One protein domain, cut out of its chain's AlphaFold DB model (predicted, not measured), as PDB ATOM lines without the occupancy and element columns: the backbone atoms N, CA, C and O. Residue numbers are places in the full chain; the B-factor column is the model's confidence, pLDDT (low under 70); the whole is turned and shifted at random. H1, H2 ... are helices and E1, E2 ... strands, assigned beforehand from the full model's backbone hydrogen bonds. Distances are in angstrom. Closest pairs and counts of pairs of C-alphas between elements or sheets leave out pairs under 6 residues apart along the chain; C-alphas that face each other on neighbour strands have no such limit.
ATOM      1  N   ALA A  45      37.980 -30.926 -15.182       79.44
ATOM      2  CA  ALA A  45      37.971 -32.142 -15.998       79.44
ATOM      3  C   ALA A  45      36.574 -32.788 -16.024       79.44
ATOM      4  O   ALA A  45      36.097 -33.190 -17.085       79.44
ATOM      5  N   GLY A  46      35.872 -32.794 -14.885       83.25
ATOM      6  CA  GLY A  46      34.469 -33.207 -14.803       83.25
ATOM      7  C   GLY A  46      33.530 -32.339 -15.648       83.25
ATOM      8  O   GLY A  46      32.718 -32.865 -16.410       83.25
ATOM      9  N   GLN A  47      33.667 -31.009 -15.585       81.50
ATOM     10  CA  GLN A  47      32.909 -30.080 -16.439       81.50
ATOM     11  C   GLN A  47      33.167 -30.317 -17.929       81.50
ATOM     12  O   GLN A  47      32.225 -30.331 -18.720       81.50
ATOM     13  N   SER A  48      34.421 -30.549 -18.306       79.75
ATOM     14  CA  SER A  48      34.818 -30.805 -19.692       79.75
ATOM     15  C   SER A  48      34.220 -32.113 -20.221       79.75
ATOM     16  O   SER A  48      33.684 -32.139 -21.329       79.75
ATOM     17  N   LEU A  49      34.222 -33.174 -19.406       84.69
ATOM     18  CA  LEU A  49      33.589 -34.449 -19.746       84.69
ATOM     19  C   LEU A  49      32.062 -34.327 -19.864       84.69
ATOM     20  O   LEU A  49      31.470 -34.853 -20.805       84.69
ATOM     21  N   LYS A  50      31.413 -33.608 -18.941       85.75
ATOM     22  CA  LYS A  50      29.966 -33.337 -19.010       85.75
ATOM     23  C   LYS A  50      29.601 -32.541 -20.256       85.75
ATOM     24  O   LYS A  50      28.615 -32.857 -20.916       85.75
ATOM     25  N   ALA A  51      30.410 -31.544 -20.600       79.62
ATOM     26  CA  ALA A  51      30.219 -30.774 -21.814       79.62
ATOM     27  C   ALA A  51      30.323 -31.682 -23.047       79.62
ATOM     28  O   ALA A  51      29.399 -31.697 -23.853       79.62
ATOM     29  N   LEU A  52      31.382 -32.494 -23.150       81.06
ATOM     30  CA  LEU A  52      31.548 -33.486 -24.215       81.06
ATOM     31  C   LEU A  52      30.322 -34.405 -24.341       81.06
ATOM     32  O   LEU A  52      29.771 -34.536 -25.432       81.06
ATOM     33  N   SER A  53      29.871 -34.982 -23.225       85.06
ATOM     34  CA  SER A  53      28.681 -35.838 -23.155       85.06
ATOM     35  C   SER A  53      27.437 -35.145 -23.726       85.06
ATOM     36  O   SER A  53      26.801 -35.681 -24.629       85.06
ATOM     37  N   ALA A  54      27.140 -33.913 -23.304       81.62
ATOM     38  CA  ALA A  54      25.988 -33.165 -23.811       81.62
ATOM     39  C   ALA A  54      26.057 -32.902 -25.331       81.62
ATOM     40  O   ALA A  54      25.028 -32.877 -26.009       81.62
ATOM     41  N   TYR A  55      27.258 -32.731 -25.902       75.31
ATOM     42  CA  TYR A  55      27.407 -32.595 -27.360       75.31
ATOM     43  C   TYR A  55      27.162 -33.892 -28.118       75.31
ATOM     44  O   TYR A  55      26.650 -33.830 -29.238       75.31
ATOM     45  N   VAL A  56      27.537 -35.033 -27.538       76.00
ATOM     46  CA  VAL A  56      27.288 -36.350 -28.135       76.00
ATOM     47  C   VAL A  56      25.784 -36.657 -28.153       76.00
ATOM     48  O   VAL A  56      25.282 -37.127 -29.167       76.00
ATOM     49  N   GLU A  57      25.039 -36.298 -27.099       66.94
ATOM     50  CA  GLU A  57      23.588 -36.551 -26.984       66.94
ATOM     51  C   GLU A  57      22.746 -35.705 -27.962       66.94
ATOM     52  O   GLU A  57      21.713 -36.139 -28.470       66.94
ATOM     53  N   GLY A  58      23.194 -34.485 -28.272       57.12
ATOM     54  CA  GLY A  58      22.397 -33.494 -28.996       57.12
ATOM     55  C   GLY A  58      22.185 -33.724 -30.499       57.12
ATOM     56  O   GLY A  58      21.638 -32.830 -31.152       57.12
ATOM     57  N   ARG A  59      22.628 -34.838 -31.108       55.25
ATOM     58  CA  ARG A  59      22.579 -34.995 -32.578       55.25
ATOM     59  C   ARG A  59      21.899 -36.280 -33.064       55.25
ATOM     60  O   ARG A  59      22.434 -37.372 -32.988       55.25
ATOM     61  N   TRP A  60      20.764 -36.067 -33.726       43.00
ATOM     62  CA  TRP A  60      19.916 -36.993 -34.491       43.00
ATOM     63  C   TRP A  60      20.568 -37.818 -35.624       43.00
ATOM     64  O   TRP A  60      19.869 -38.628 -36.230       43.00
ATOM     65  N   PHE A  61      21.861 -37.658 -35.930       44.78
ATOM     66  CA  PHE A  61      22.522 -38.384 -37.026       44.78
ATOM     67  C   PHE A  61      23.915 -38.903 -36.648       44.78
ATOM     68  O   PHE A  61      24.768 -38.139 -36.190       44.78
ATOM     69  N   GLU A  62      24.166 -40.188 -36.917       49.09
ATOM     70  CA  GLU A  62      25.489 -40.820 -36.845       49.09
ATOM     71  C   GLU A  62      26.442 -40.172 -37.870       49.09
ATOM     72  O   GLU A  62      26.187 -40.213 -39.073       49.09
ATOM     73  N   ARG A  63      27.548 -39.570 -37.415       53.69
ATOM     74  CA  ARG A  63      28.623 -39.046 -38.282       53.69
ATOM     75  C   ARG A  63      29.830 -39.980 -38.258       53.69
ATOM     76  O   ARG A  63      30.001 -40.737 -37.305       53.69
ATOM     77  N   LYS A  64      30.681 -39.899 -39.288       45.34
ATOM     78  CA  LYS A  64      31.900 -40.719 -39.418       45.34
ATOM     79  C   LYS A  64      33.040 -40.313 -38.475       45.34
ATOM     80  O   LYS A  64      33.741 -41.195 -37.996       45.34
ATOM     81  N   HIS A  65      33.220 -39.021 -38.187       47.28
ATOM     82  CA  HIS A  65      34.326 -38.517 -37.363       47.28
ATOM     83  C   HIS A  65      33.807 -37.447 -36.389       47.28
ATOM     84  O   HIS A  65      33.188 -36.468 -36.810       47.28
ATOM     85  N   TYR A  66      34.001 -37.653 -35.085       52.03
ATOM     86  CA  TYR A  66      33.591 -36.713 -34.039       52.03
ATOM     87  C   TYR A  66      34.829 -36.236 -33.274       52.03
ATOM     88  O   TYR A  66      35.167 -36.713 -32.198       52.03
ATOM     89  N   ASP A  67      35.510 -35.237 -33.820       52.62
ATOM     90  CA  ASP A  67      36.629 -34.607 -33.125       52.62
ATOM     91  C   ASP A  67      36.091 -33.496 -32.208       52.62
ATOM     92  O   ASP A  67      36.133 -32.313 -32.541       52.62
ATOM     93  N   ILE A  68      35.469 -33.863 -31.082       52.88
ATOM     94  CA  ILE A  68      35.014 -32.869 -30.094       52.88
ATOM     95  C   ILE A  68      36.160 -32.594 -29.131       52.88
ATOM     96  O   ILE A  68      36.267 -33.275 -28.122       52.88
ATOM     97  N   GLU A  69      36.989 -31.596 -29.425       53.09
ATOM     98  CA  GLU A  69      38.083 -31.194 -28.536       53.09
ATOM     99  C   GLU A  69      37.617 -30.147 -27.519       53.09
ATOM    100  O   GLU A  69      37.296 -29.005 -27.862       53.09
ATOM    101  N   VAL A  70      37.602 -30.523 -26.240       53.97
ATOM    102  CA  VAL A  70      37.348 -29.583 -25.141       53.97
ATOM    103  C   VAL A  70      38.681 -29.127 -24.557       53.97
ATOM    104  O   VAL A  70      39.383 -29.931 -23.956       53.97
ATOM    105  N   PHE A  71      39.027 -27.847 -24.710       51.94
ATOM    106  CA  PHE A  71      40.227 -27.256 -24.111       51.94
ATOM    107  C   PHE A  71      39.853 -26.406 -22.898       51.94
ATOM    108  O   PHE A  71      39.260 -25.339 -23.053       51.94
ATOM    109  N   SER A  72      40.237 -26.831 -21.695       50.75
ATOM    110  CA  SER A  72      40.205 -25.928 -20.539       50.75
ATOM    111  C   SER A  72      41.198 -24.775 -20.756       50.75
ATOM    112  O   SER A  72      42.250 -24.984 -21.358       50.75
ATOM    113  N   ASP A  73      40.910 -23.568 -20.256       43.22
ATOM    114  CA  ASP A  73      41.909 -22.491 -20.256       43.22
ATOM    115  C   ASP A  73      43.044 -22.891 -19.294       43.22
ATOM    116  O   ASP A  73      42.885 -22.837 -18.074       43.22
ATOM    117  N   GLY A  74      44.162 -23.368 -19.847       49.22
ATOM    118  CA  GLY A  74      45.318 -23.881 -19.104       49.22
ATOM    119  C   GLY A  74      45.791 -25.262 -19.595       49.22
ATOM    120  O   GLY A  74      45.082 -25.932 -20.341       49.22
ATOM    121  N   PRO A  75      46.989 -25.720 -19.192       51.22
ATOM    122  CA  PRO A  75      47.677 -26.912 -19.721       51.22
ATOM    123  C   PRO A  75      47.014 -28.289 -19.460       51.22
ATOM    124  O   PRO A  75      47.667 -29.319 -19.605       51.22
ATOM    125  N   CYS A  76      45.744 -28.355 -19.060       65.12
ATOM    126  CA  CYS A  76      45.343 -29.325 -18.037       65.12
ATOM    127  C   CYS A  76      44.746 -30.621 -18.610       65.12
ATOM    128  O   CYS A  76      45.270 -31.686 -18.318       65.12
ATOM    129  N   MET A  77      43.729 -30.590 -19.478       73.31
ATOM    130  CA  MET A  77      43.251 -31.807 -20.155       73.31
ATOM    131  C   MET A  77      42.461 -31.474 -21.412       73.31
ATOM    132  O   MET A  77      41.780 -30.450 -21.450       73.31
ATOM    133  N   PHE A  78      42.503 -32.364 -22.395       75.38
ATOM    134  CA  PHE A  78      41.552 -32.387 -23.497       75.38
ATOM    135  C   PHE A  78      40.869 -33.755 -23.574       75.38
ATOM    136  O   PHE A  78      41.423 -34.770 -23.141       75.38
ATOM    137  N   PHE A  79      39.670 -33.770 -24.149       80.62
ATOM    138  CA  PHE A  79      38.929 -34.980 -24.497       80.62
ATOM    139  C   PHE A  79      38.530 -34.913 -25.959       80.62
ATOM    140  O   PHE A  79      38.320 -33.814 -26.455       80.62
ATOM    141  N   GLN A  80      38.398 -36.067 -26.603       79.94
ATOM    142  CA  GLN A  80      37.911 -36.225 -27.968       79.94
ATOM    143  C   GLN A  80      37.224 -37.581 -28.089       79.94
ATOM    144  O   GLN A  80      37.700 -38.554 -27.518       79.94
ATOM    145  N   TYR A  81      36.100 -37.679 -28.792       81.56
ATOM    146  CA  TYR A  81      35.285 -38.890 -28.751       81.56
ATOM    147  C   TYR A  81      34.785 -39.323 -30.128       81.56
ATOM    148  O   TYR A  81      33.977 -38.644 -30.748       81.56
ATOM    149  N   TYR A  82      35.209 -40.505 -30.562       78.25
ATOM    150  CA  TYR A  82      34.851 -41.107 -31.839       78.25
ATOM    151  C   TYR A  82      33.743 -42.141 -31.648       78.25
ATOM    152  O   TYR A  82      34.010 -43.241 -31.168       78.25
ATOM    153  N   GLU A  83      32.518 -41.821 -32.079       74.75
ATOM    154  CA  GLU A  83      31.344 -42.710 -31.955       74.75
ATOM    155  C   GLU A  83      31.552 -44.075 -32.621       74.75
ATOM    156  O   GLU A  83      31.143 -45.102 -32.090       74.75
ATOM    157  N   LYS A  84      32.223 -44.095 -33.777       75.75
ATOM    158  CA  LYS A  84      32.648 -45.318 -34.463       75.75
ATOM    159  C   LYS A  84      34.166 -45.233 -34.610       75.75
ATOM    160  O   LYS A  84      34.632 -44.349 -35.327       75.75
ATOM    161  N   PRO A  85      34.946 -46.057 -33.888       73.62
ATOM    162  CA  PRO A  85      34.577 -47.343 -33.281       73.62
ATOM    163  C   PRO A  85      34.081 -47.313 -31.815       73.62
ATOM    164  O   PRO A  85      33.903 -48.379 -31.232       73.62
ATOM    165  N   GLY A  86      33.856 -46.148 -31.202       83.56
ATOM    166  CA  GLY A  86      33.485 -46.040 -29.785       83.56
ATOM    167  C   GLY A  86      34.725 -45.852 -28.917       83.56
ATOM    168  O   GLY A  86      35.087 -46.715 -28.112       83.56
ATOM    169  N   THR A  87      35.405 -44.725 -29.118       87.06
ATOM    170  CA  THR A  87      36.691 -44.433 -28.488       87.06
ATOM    171  C   THR A  87      36.707 -43.032 -27.904       87.06
ATOM    172  O   THR A  87      36.486 -42.058 -28.617       87.06
ATOM    173  N   LEU A  88      37.061 -42.920 -26.625       87.88
ATOM    174  CA  LEU A  88      37.418 -41.652 -25.999       87.88
ATOM    175  C   LEU A  88      38.945 -41.505 -26.009       87.88
ATOM    176  O   LEU A  88      39.664 -42.352 -25.483       87.88
ATOM    177  N   TYR A  89      39.428 -40.413 -26.574       85.38
ATOM    178  CA  TYR A  89      40.803 -39.953 -26.498       85.38
ATOM    179  C   TYR A  89      40.911 -38.862 -25.446       85.38
ATOM    180  O   TYR A  89      40.030 -38.008 -25.318       85.38
ATOM    181  N   PHE A  90      42.000 -38.883 -24.693       84.75
ATOM    182  CA  PHE A  90      42.295 -37.870 -23.695       84.75
ATOM    183  C   PHE A  90      43.804 -37.669 -23.555       84.75
ATOM    184  O   PHE A  90      44.603 -38.548 -23.888       84.75
ATOM    185  N   GLY A  91      44.198 -36.505 -23.047       79.25
ATOM    186  CA  GLY A  91      45.597 -36.162 -22.801       79.25
ATOM    187  C   GLY A  91      45.743 -34.770 -22.196       79.25
ATOM    188  O   GLY A  91      44.746 -34.115 -21.900       79.25
ATOM    189  N   GLN A  92      46.984 -34.323 -21.995       73.81
ATOM    190  CA  GLN A  92      47.293 -32.965 -21.529       73.81
ATOM    191  C   GLN A  92      47.711 -32.084 -22.709       73.81
ATOM    192  O   GLN A  92      48.379 -32.544 -23.635       73.81
ATOM    193  N   ALA A  93      47.363 -30.798 -22.674       62.34
ATOM    194  CA  ALA A  93      47.707 -29.874 -23.758       62.34
ATOM    195  C   ALA A  93      49.227 -29.621 -23.866       62.34
ATOM    196  O   ALA A  93      49.731 -29.337 -24.949       62.34
ATOM    197  N   THR A  94      49.974 -29.755 -22.762       57.06
ATOM    198  CA  THR A  94      51.445 -29.632 -22.725       57.06
ATOM    199  C   THR A  94      52.176 -30.860 -23.255       57.06
ATOM    200  O   THR A  94      53.331 -30.747 -23.663       57.06
ATOM    201  N   SER A  95      51.528 -32.029 -23.287       54.84
ATOM    202  CA  SER A  95      52.092 -33.254 -23.857       54.84
ATOM    203  C   SER A  95      51.794 -33.312 -25.354       54.84
ATOM    204  O   SER A  95      50.934 -34.072 -25.797       54.84
ATOM    205  N   SER A  96      52.490 -32.470 -26.117       47.88
ATOM    206  CA  SER A  96      52.456 -32.364 -27.579       47.88
ATOM    207  C   SER A  96      52.400 -33.728 -28.294       47.88
ATOM    208  O   SER A  96      53.437 -34.313 -28.599       47.88
ATOM    209  N   GLY A  97      51.190 -34.221 -28.584       52.22
ATOM    210  CA  GLY A  97      50.948 -35.351 -29.490       52.22
ATOM    211  C   GLY A  97      50.743 -36.737 -28.868       52.22
ATOM    212  O   GLY A  97      50.585 -37.694 -29.624       52.22
ATOM    213  N   HIS A  98      50.706 -36.890 -27.538       57.12
ATOM    214  CA  HIS A  98      50.437 -38.193 -26.910       57.12
ATOM    215  C   HIS A  98      49.001 -38.289 -26.389       57.12
ATOM    216  O   HIS A  98      48.676 -37.827 -25.297       57.12
ATOM    217  N   PHE A  99      48.151 -38.921 -27.196       73.12
ATOM    218  CA  PHE A  99      46.768 -39.243 -26.865       73.12
ATOM    219  C   PHE A  99      46.703 -40.649 -26.277       73.12
ATOM    220  O   PHE A  99      47.303 -41.582 -26.815       73.12
ATOM    221  N   VAL A 100      45.943 -40.818 -25.201       84.88
ATOM    222  CA  VAL A 100      45.572 -42.141 -24.698       84.88
ATOM    223  C   VAL A 100      44.138 -42.394 -25.106       84.88
ATOM    224  O   VAL A 100      43.279 -41.530 -24.950       84.88
ATOM    225  N   ALA A 101      43.896 -43.577 -25.650       88.38
ATOM    226  CA  ALA A 101      42.603 -43.972 -26.167       88.38
ATOM    227  C   ALA A 101      42.011 -45.079 -25.291       88.38
ATOM    228  O   ALA A 101      42.696 -46.038 -24.927       88.38
ATOM    229  N   VAL A 102      40.728 -44.959 -24.969       91.62
ATOM    230  CA  VAL A 102      39.974 -45.951 -24.201       91.62
ATOM    231  C   VAL A 102      38.703 -46.322 -24.951       91.62
ATOM    232  O   VAL A 102      38.024 -45.452 -25.500       91.62
ATOM    233  N   ALA A 103      38.364 -47.613 -24.960       91.38
ATOM    234  CA  ALA A 103      37.085 -48.062 -25.490       91.38
ATOM    235  C   ALA A 103      35.953 -47.530 -24.603       91.38
ATOM    236  O   ALA A 103      35.915 -47.761 -23.384       91.38
ATOM    237  N   MET A 104      35.041 -46.787 -25.218       90.38
ATOM    238  CA  MET A 104      33.919 -46.157 -24.548       90.38
ATOM    239  C   MET A 104      32.793 -45.980 -25.556       90.38
ATOM    240  O   MET A 104      32.959 -45.284 -26.546       90.38
ATOM    241  N   THR A 105      31.647 -46.607 -25.316       88.94
ATOM    242  CA  THR A 105      30.434 -46.307 -26.098       88.94
ATOM    243  C   THR A 105      29.846 -44.955 -25.685       88.94
ATOM    244  O   THR A 105      30.120 -44.479 -24.582       88.94
ATOM    245  N   SER A 106      28.970 -44.367 -26.502       85.44
ATOM    246  CA  SER A 106      28.291 -43.103 -26.173       85.44
ATOM    247  C   SER A 106      27.510 -43.234 -24.876       85.44
ATOM    248  O   SER A 106      27.627 -42.408 -23.976       85.44
ATOM    249  N   ARG A 107      26.804 -44.354 -24.707       88.56
ATOM    250  CA  ARG A 107      26.118 -44.683 -23.455       88.56
ATOM    251  C   ARG A 107      27.063 -44.712 -22.251       88.56
ATOM    252  O   ARG A 107      26.715 -44.169 -21.207       88.56
ATOM    253  N   GLU A 108      28.230 -45.346 -22.369       91.50
ATOM    254  CA  GLU A 108      29.218 -45.370 -21.281       91.50
ATOM    255  C   GLU A 108      29.805 -43.982 -21.005       91.50
ATOM    256  O   GLU A 108      30.034 -43.651 -19.845       91.50
ATOM    257  N   LEU A 109      30.020 -43.168 -22.044       90.25
ATOM    258  CA  LEU A 109      30.450 -41.778 -21.910       90.25
ATOM    259  C   LEU A 109      29.419 -40.961 -21.127       90.25
ATOM    260  O   LEU A 109      29.791 -40.268 -20.182       90.25
ATOM    261  N   HIS A 110      28.134 -41.078 -21.473       90.12
ATOM    262  CA  HIS A 110      27.051 -40.392 -20.767       90.12
ATOM    263  C   HIS A 110      26.965 -40.837 -19.305       90.12
ATOM    264  O   HIS A 110      26.986 -40.007 -18.402       90.12
ATOM    265  N   GLN A 111      26.991 -42.149 -19.049       92.38
ATOM    266  CA  GLN A 111      26.997 -42.693 -17.687       92.38
ATOM    267  C   GLN A 111      28.200 -42.203 -16.868       92.38
ATOM    268  O   GLN A 111      28.075 -41.891 -15.679       92.38
ATOM    269  N   LEU A 112      29.378 -42.123 -17.489       92.06
ATOM    270  CA  LEU A 112      30.568 -41.594 -16.838       92.06
ATOM    271  C   LEU A 112      30.403 -40.105 -16.517       92.06
ATOM    272  O   LEU A 112      30.653 -39.691 -15.388       92.06
ATOM    273  N   ALA A 113      29.938 -39.313 -17.479       90.06
ATOM    274  CA  ALA A 113      29.690 -37.892 -17.296       90.06
ATOM    275  C   ALA A 113      28.654 -37.608 -16.200       90.06
ATOM    276  O   ALA A 113      28.820 -36.649 -15.449       90.06
ATOM    277  N   ASP A 114      27.622 -38.439 -16.064       92.50
ATOM    278  CA  ASP A 114      26.603 -38.300 -15.020       92.50
ATOM    279  C   ASP A 114      27.146 -38.644 -13.630       92.50
ATOM    280  O   ASP A 114      26.850 -37.947 -12.660       92.50
ATOM    281  N   SER A 115      27.981 -39.683 -13.538       92.38
ATOM    282  CA  SER A 115      28.550 -40.154 -12.267       92.38
ATOM    283  C   SER A 115      29.705 -39.300 -11.738       92.38
ATOM    284  O   SER A 115      29.952 -39.286 -10.532       92.38
ATOM    285  N   ILE A 116      30.409 -38.577 -12.610       90.31
ATOM    286  CA  ILE A 116      31.540 -37.737 -12.220       90.31
ATOM    287  C   ILE A 116      31.057 -36.345 -11.754       90.31
ATOM    288  O   ILE A 116      30.274 -35.693 -12.456       90.31
ATOM    289  N   PRO A 117      31.525 -35.843 -10.592       89.56
ATOM    290  CA  PRO A 117      31.280 -34.469 -10.154       89.56
ATOM    291  C   PRO A 117      31.811 -33.428 -11.146       89.56
ATOM    292  O   PRO A 117      32.800 -33.649 -11.837       89.56
ATOM    293  N   ALA A 118      31.179 -32.257 -11.223       84.19
ATOM    294  CA  ALA A 118      31.645 -31.199 -12.123       84.19
ATOM    295  C   ALA A 118      33.062 -30.708 -11.758       84.19
ATOM    296  O   ALA A 118      33.862 -30.425 -12.643       84.19
ATOM    297  N   ASP A 119      33.372 -30.661 -10.465       82.88
ATOM    298  CA  ASP A 119      34.653 -30.246  -9.890       82.88
ATOM    299  C   ASP A 119      35.715 -31.361  -9.864       82.88
ATOM    300  O   ASP A 119      36.770 -31.202  -9.245       82.88
ATOM    301  N   PHE A 120      35.448 -32.499 -10.521       85.88
ATOM    302  CA  PHE A 120      36.375 -33.621 -10.563       85.88
ATOM    303  C   PHE A 120      37.692 -33.198 -11.205       85.88
ATOM    304  O   PHE A 120      37.730 -32.701 -12.338       85.88
ATOM    305  N   GLY A 121      38.765 -33.380 -10.439       81.38
ATOM    306  CA  GLY A 121      40.053 -32.796 -10.751       81.38
ATOM    307  C   GLY A 121      40.761 -33.489 -11.906       81.38
ATOM    308  O   GLY A 121      40.511 -34.655 -12.221       81.38
ATOM    309  N   PHE A 122      41.704 -32.769 -12.507       78.94
ATOM    310  CA  PHE A 122      42.513 -33.273 -13.612       78.94
ATOM    311  C   PHE A 122      43.240 -34.588 -13.271       78.94
ATOM    312  O   PHE A 122      43.087 -35.583 -13.977       78.94
ATOM    313  N   GLU A 123      44.016 -34.614 -12.184       81.06
ATOM    314  CA  GLU A 123      44.842 -35.774 -11.826       81.06
ATOM    315  C   GLU A 123      43.983 -37.018 -11.555       81.06
ATOM    316  O   GLU A 123      44.292 -38.120 -12.010       81.06
ATOM    317  N   GLN A 124      42.852 -36.825 -10.872       86.62
ATOM    318  CA  GLN A 124      41.884 -37.879 -10.572       86.62
ATOM    319  C   GLN A 124      41.271 -38.448 -11.857       86.62
ATOM    320  O   GLN A 124      41.216 -39.668 -12.022       86.62
ATOM    321  N   MET A 125      40.868 -37.578 -12.790       87.31
ATOM    322  CA  MET A 125      40.339 -37.970 -14.098       87.31
ATOM    323  C   MET A 125      41.371 -38.714 -14.937       87.31
ATOM    324  O   MET A 125      41.081 -39.782 -15.474       87.31
ATOM    325  N   SER A 126      42.584 -38.172 -15.016       85.38
ATOM    326  CA  SER A 126      43.702 -38.776 -15.730       85.38
ATOM    327  C   SER A 126      43.971 -40.184 -15.202       85.38
ATOM    328  O   SER A 126      43.889 -41.152 -15.957       85.38
ATOM    329  N   ASN A 127      44.178 -40.333 -13.891       88.56
ATOM    330  CA  ASN A 127      44.430 -41.629 -13.264       88.56
ATOM    331  C   ASN A 127      43.285 -42.620 -13.501       88.56
ATOM    332  O   ASN A 127      43.538 -43.772 -13.858       88.56
ATOM    333  N   TYR A 128      42.032 -42.180 -13.359       91.06
ATOM    334  CA  TYR A 128      40.858 -43.008 -13.634       91.06
ATOM    335  C   TYR A 128      40.854 -43.532 -15.078       91.06
ATOM    336  O   TYR A 128      40.740 -44.740 -15.309       91.06
ATOM    337  N   LEU A 129      41.028 -42.640 -16.057       90.12
ATOM    338  CA  LEU A 129      40.990 -43.000 -17.472       90.12
ATOM    339  C   LEU A 129      42.204 -43.825 -17.899       90.12
ATOM    340  O   LEU A 129      42.048 -44.742 -18.701       90.12
ATOM    341  N   PHE A 130      43.386 -43.595 -17.322       90.00
ATOM    342  CA  PHE A 130      44.559 -44.446 -17.537       90.00
ATOM    343  C   PHE A 130      44.331 -45.878 -17.045       90.00
ATOM    344  O   PHE A 130      44.688 -46.832 -17.737       90.00
ATOM    345  N   GLN A 131      43.722 -46.059 -15.869       91.69
ATOM    346  CA  GLN A 131      43.383 -47.399 -15.374       91.69
ATOM    347  C   GLN A 131      42.308 -48.062 -16.239       91.69
ATOM    348  O   GLN A 131      42.392 -49.254 -16.549       91.69
ATOM    349  N   ARG A 132      41.328 -47.283 -16.705       92.00
ATOM    350  CA  ARG A 132      40.338 -47.772 -17.664       92.00
ATOM    351  C   ARG A 132      40.987 -48.176 -18.989       92.00
ATOM    352  O   ARG A 132      40.686 -49.251 -19.481       92.00
ATOM    353  N   ALA A 133      41.923 -47.397 -19.529       90.31
ATOM    354  CA  ALA A 133      42.623 -47.711 -20.777       90.31
ATOM    355  C   ALA A 133      43.440 -49.012 -20.689       90.31
ATOM    356  O   ALA A 133      43.510 -49.760 -21.659       90.31
ATOM    357  N   LYS A 134      43.998 -49.335 -19.514       90.12
ATOM    358  CA  LYS A 134      44.677 -50.624 -19.277       90.12
ATOM    359  C   LYS A 134      43.728 -51.824 -19.309       90.12
ATOM    360  O   LYS A 134      44.151 -52.917 -19.667       90.12
ATOM    361  N   THR A 135      42.471 -51.642 -18.901       92.06
ATOM    362  CA  THR A 135      41.476 -52.728 -18.785       92.06
ATOM    363  C   THR A 135      40.541 -52.823 -19.991       92.06
ATOM    364  O   THR A 135      40.054 -53.903 -20.312       92.06
ATOM    365  N   LYS A 136      40.304 -51.700 -20.668       92.31
ATOM    366  CA  LYS A 136      39.474 -51.536 -21.862       92.31
ATOM    367  C   LYS A 136      40.227 -50.670 -22.885       92.31
ATOM    368  O   LYS A 136      39.856 -49.509 -23.090       92.31
TER     369      LYS A 136
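What this domain is: This is residues 45 to 136 of the 143 residues of an uncharacterized protein of Dyadobacter fermentans (strain ATCC 700827 / DSM 18053 / CIP 107007 / KCTC 52180 / NS114) (UniProt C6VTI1). A small antiparallel sheet of three strands, E1, E2 and E3, stands as a wall, with H3 slanting over E2 and E3 and H1 over the E1 part of the same face; H2 packs on H1 and only grazes the sheet. A long link, residues 58 to 77, with no named element, leads from H1 round to E1. The printed part has 92 residues, with three named helices and three named strands in the order H1 E1 E2 E3 H2 H3, and its class is mixed, helices and strands. It is compact, with a radius of gyration of the C-alphas of 12.2 A, and its C-alphas span 33 by 27 by 26 A.

How they stand to each other: Look first at E1, residues 78 to 82, E2, residues 87 to 91, and E3, residues 100 to 103: they form a meander, each strand the antiparallel neighbour of the one before. E1 and E2 are a hairpin at 164 degrees, where you will find N 80 and O 89 2.8 A apart. E2 and E3 are a hairpin at 156 degrees, with N 88 and O 102 2.9 A apart. E1 and E3 are the edge strands. H3, residues 122 to 135, is on the sheet at a height of 9.0 A, over E2 and E3, and runs slantwise to the strands, at 51 degrees to E3 on the local plane. Its closest C-alphas to E3 are Ala 133 and Val 102, 4.7 A apart. H1, residues 45 to 57, is on the sheet too, and H1 and H3 on one face of it make two layers, helices over a sheet; the closest C-alphas of H1 and E1 are Leu 49 and Phe 79, at 7.2 A. H2, residues 106 to 115, only grazes the sheet, with its residues 106 to 109. H2 touches H1 at a steep tilt of 39 degrees, opposite ways, their closest C-alphas being Ala 113 and Lys 50, 4.9 A apart. H1 and H3 only just touch, with 3 pairs of C-alphas within 8 A, and only at their ends, the closest being Ala 45 and Phe 122 at 5.3 A. H2 and H3 are apart. In H1, H2 and H3 every O i to N i+4 pair is within hydrogen-bond range.

Where its parts are: Find C-alpha 78 at (41.552, -32.387, -23.497), where E1 begins its 13.8 A; E2 spans 13.4 A and E3 10.4 A. H1 begins at C-alpha 45, (37.971, -32.142, -15.998), and runs 18.6 A. H2 spans 14.2 A, and H3 runs 20.2 A to C-alpha 135 at (41.476, -52.728, -18.785).

The domain as a whole: The C-alphas farthest apart are Trp 60 and Thr 94, at 34.4 A. The printed part has no cut. The link from H1 to E1 is long, with 20 residues. Mean pLDDT of the printed part is 75.8, and residues 57 to 76 and 93 to 98 are under 70.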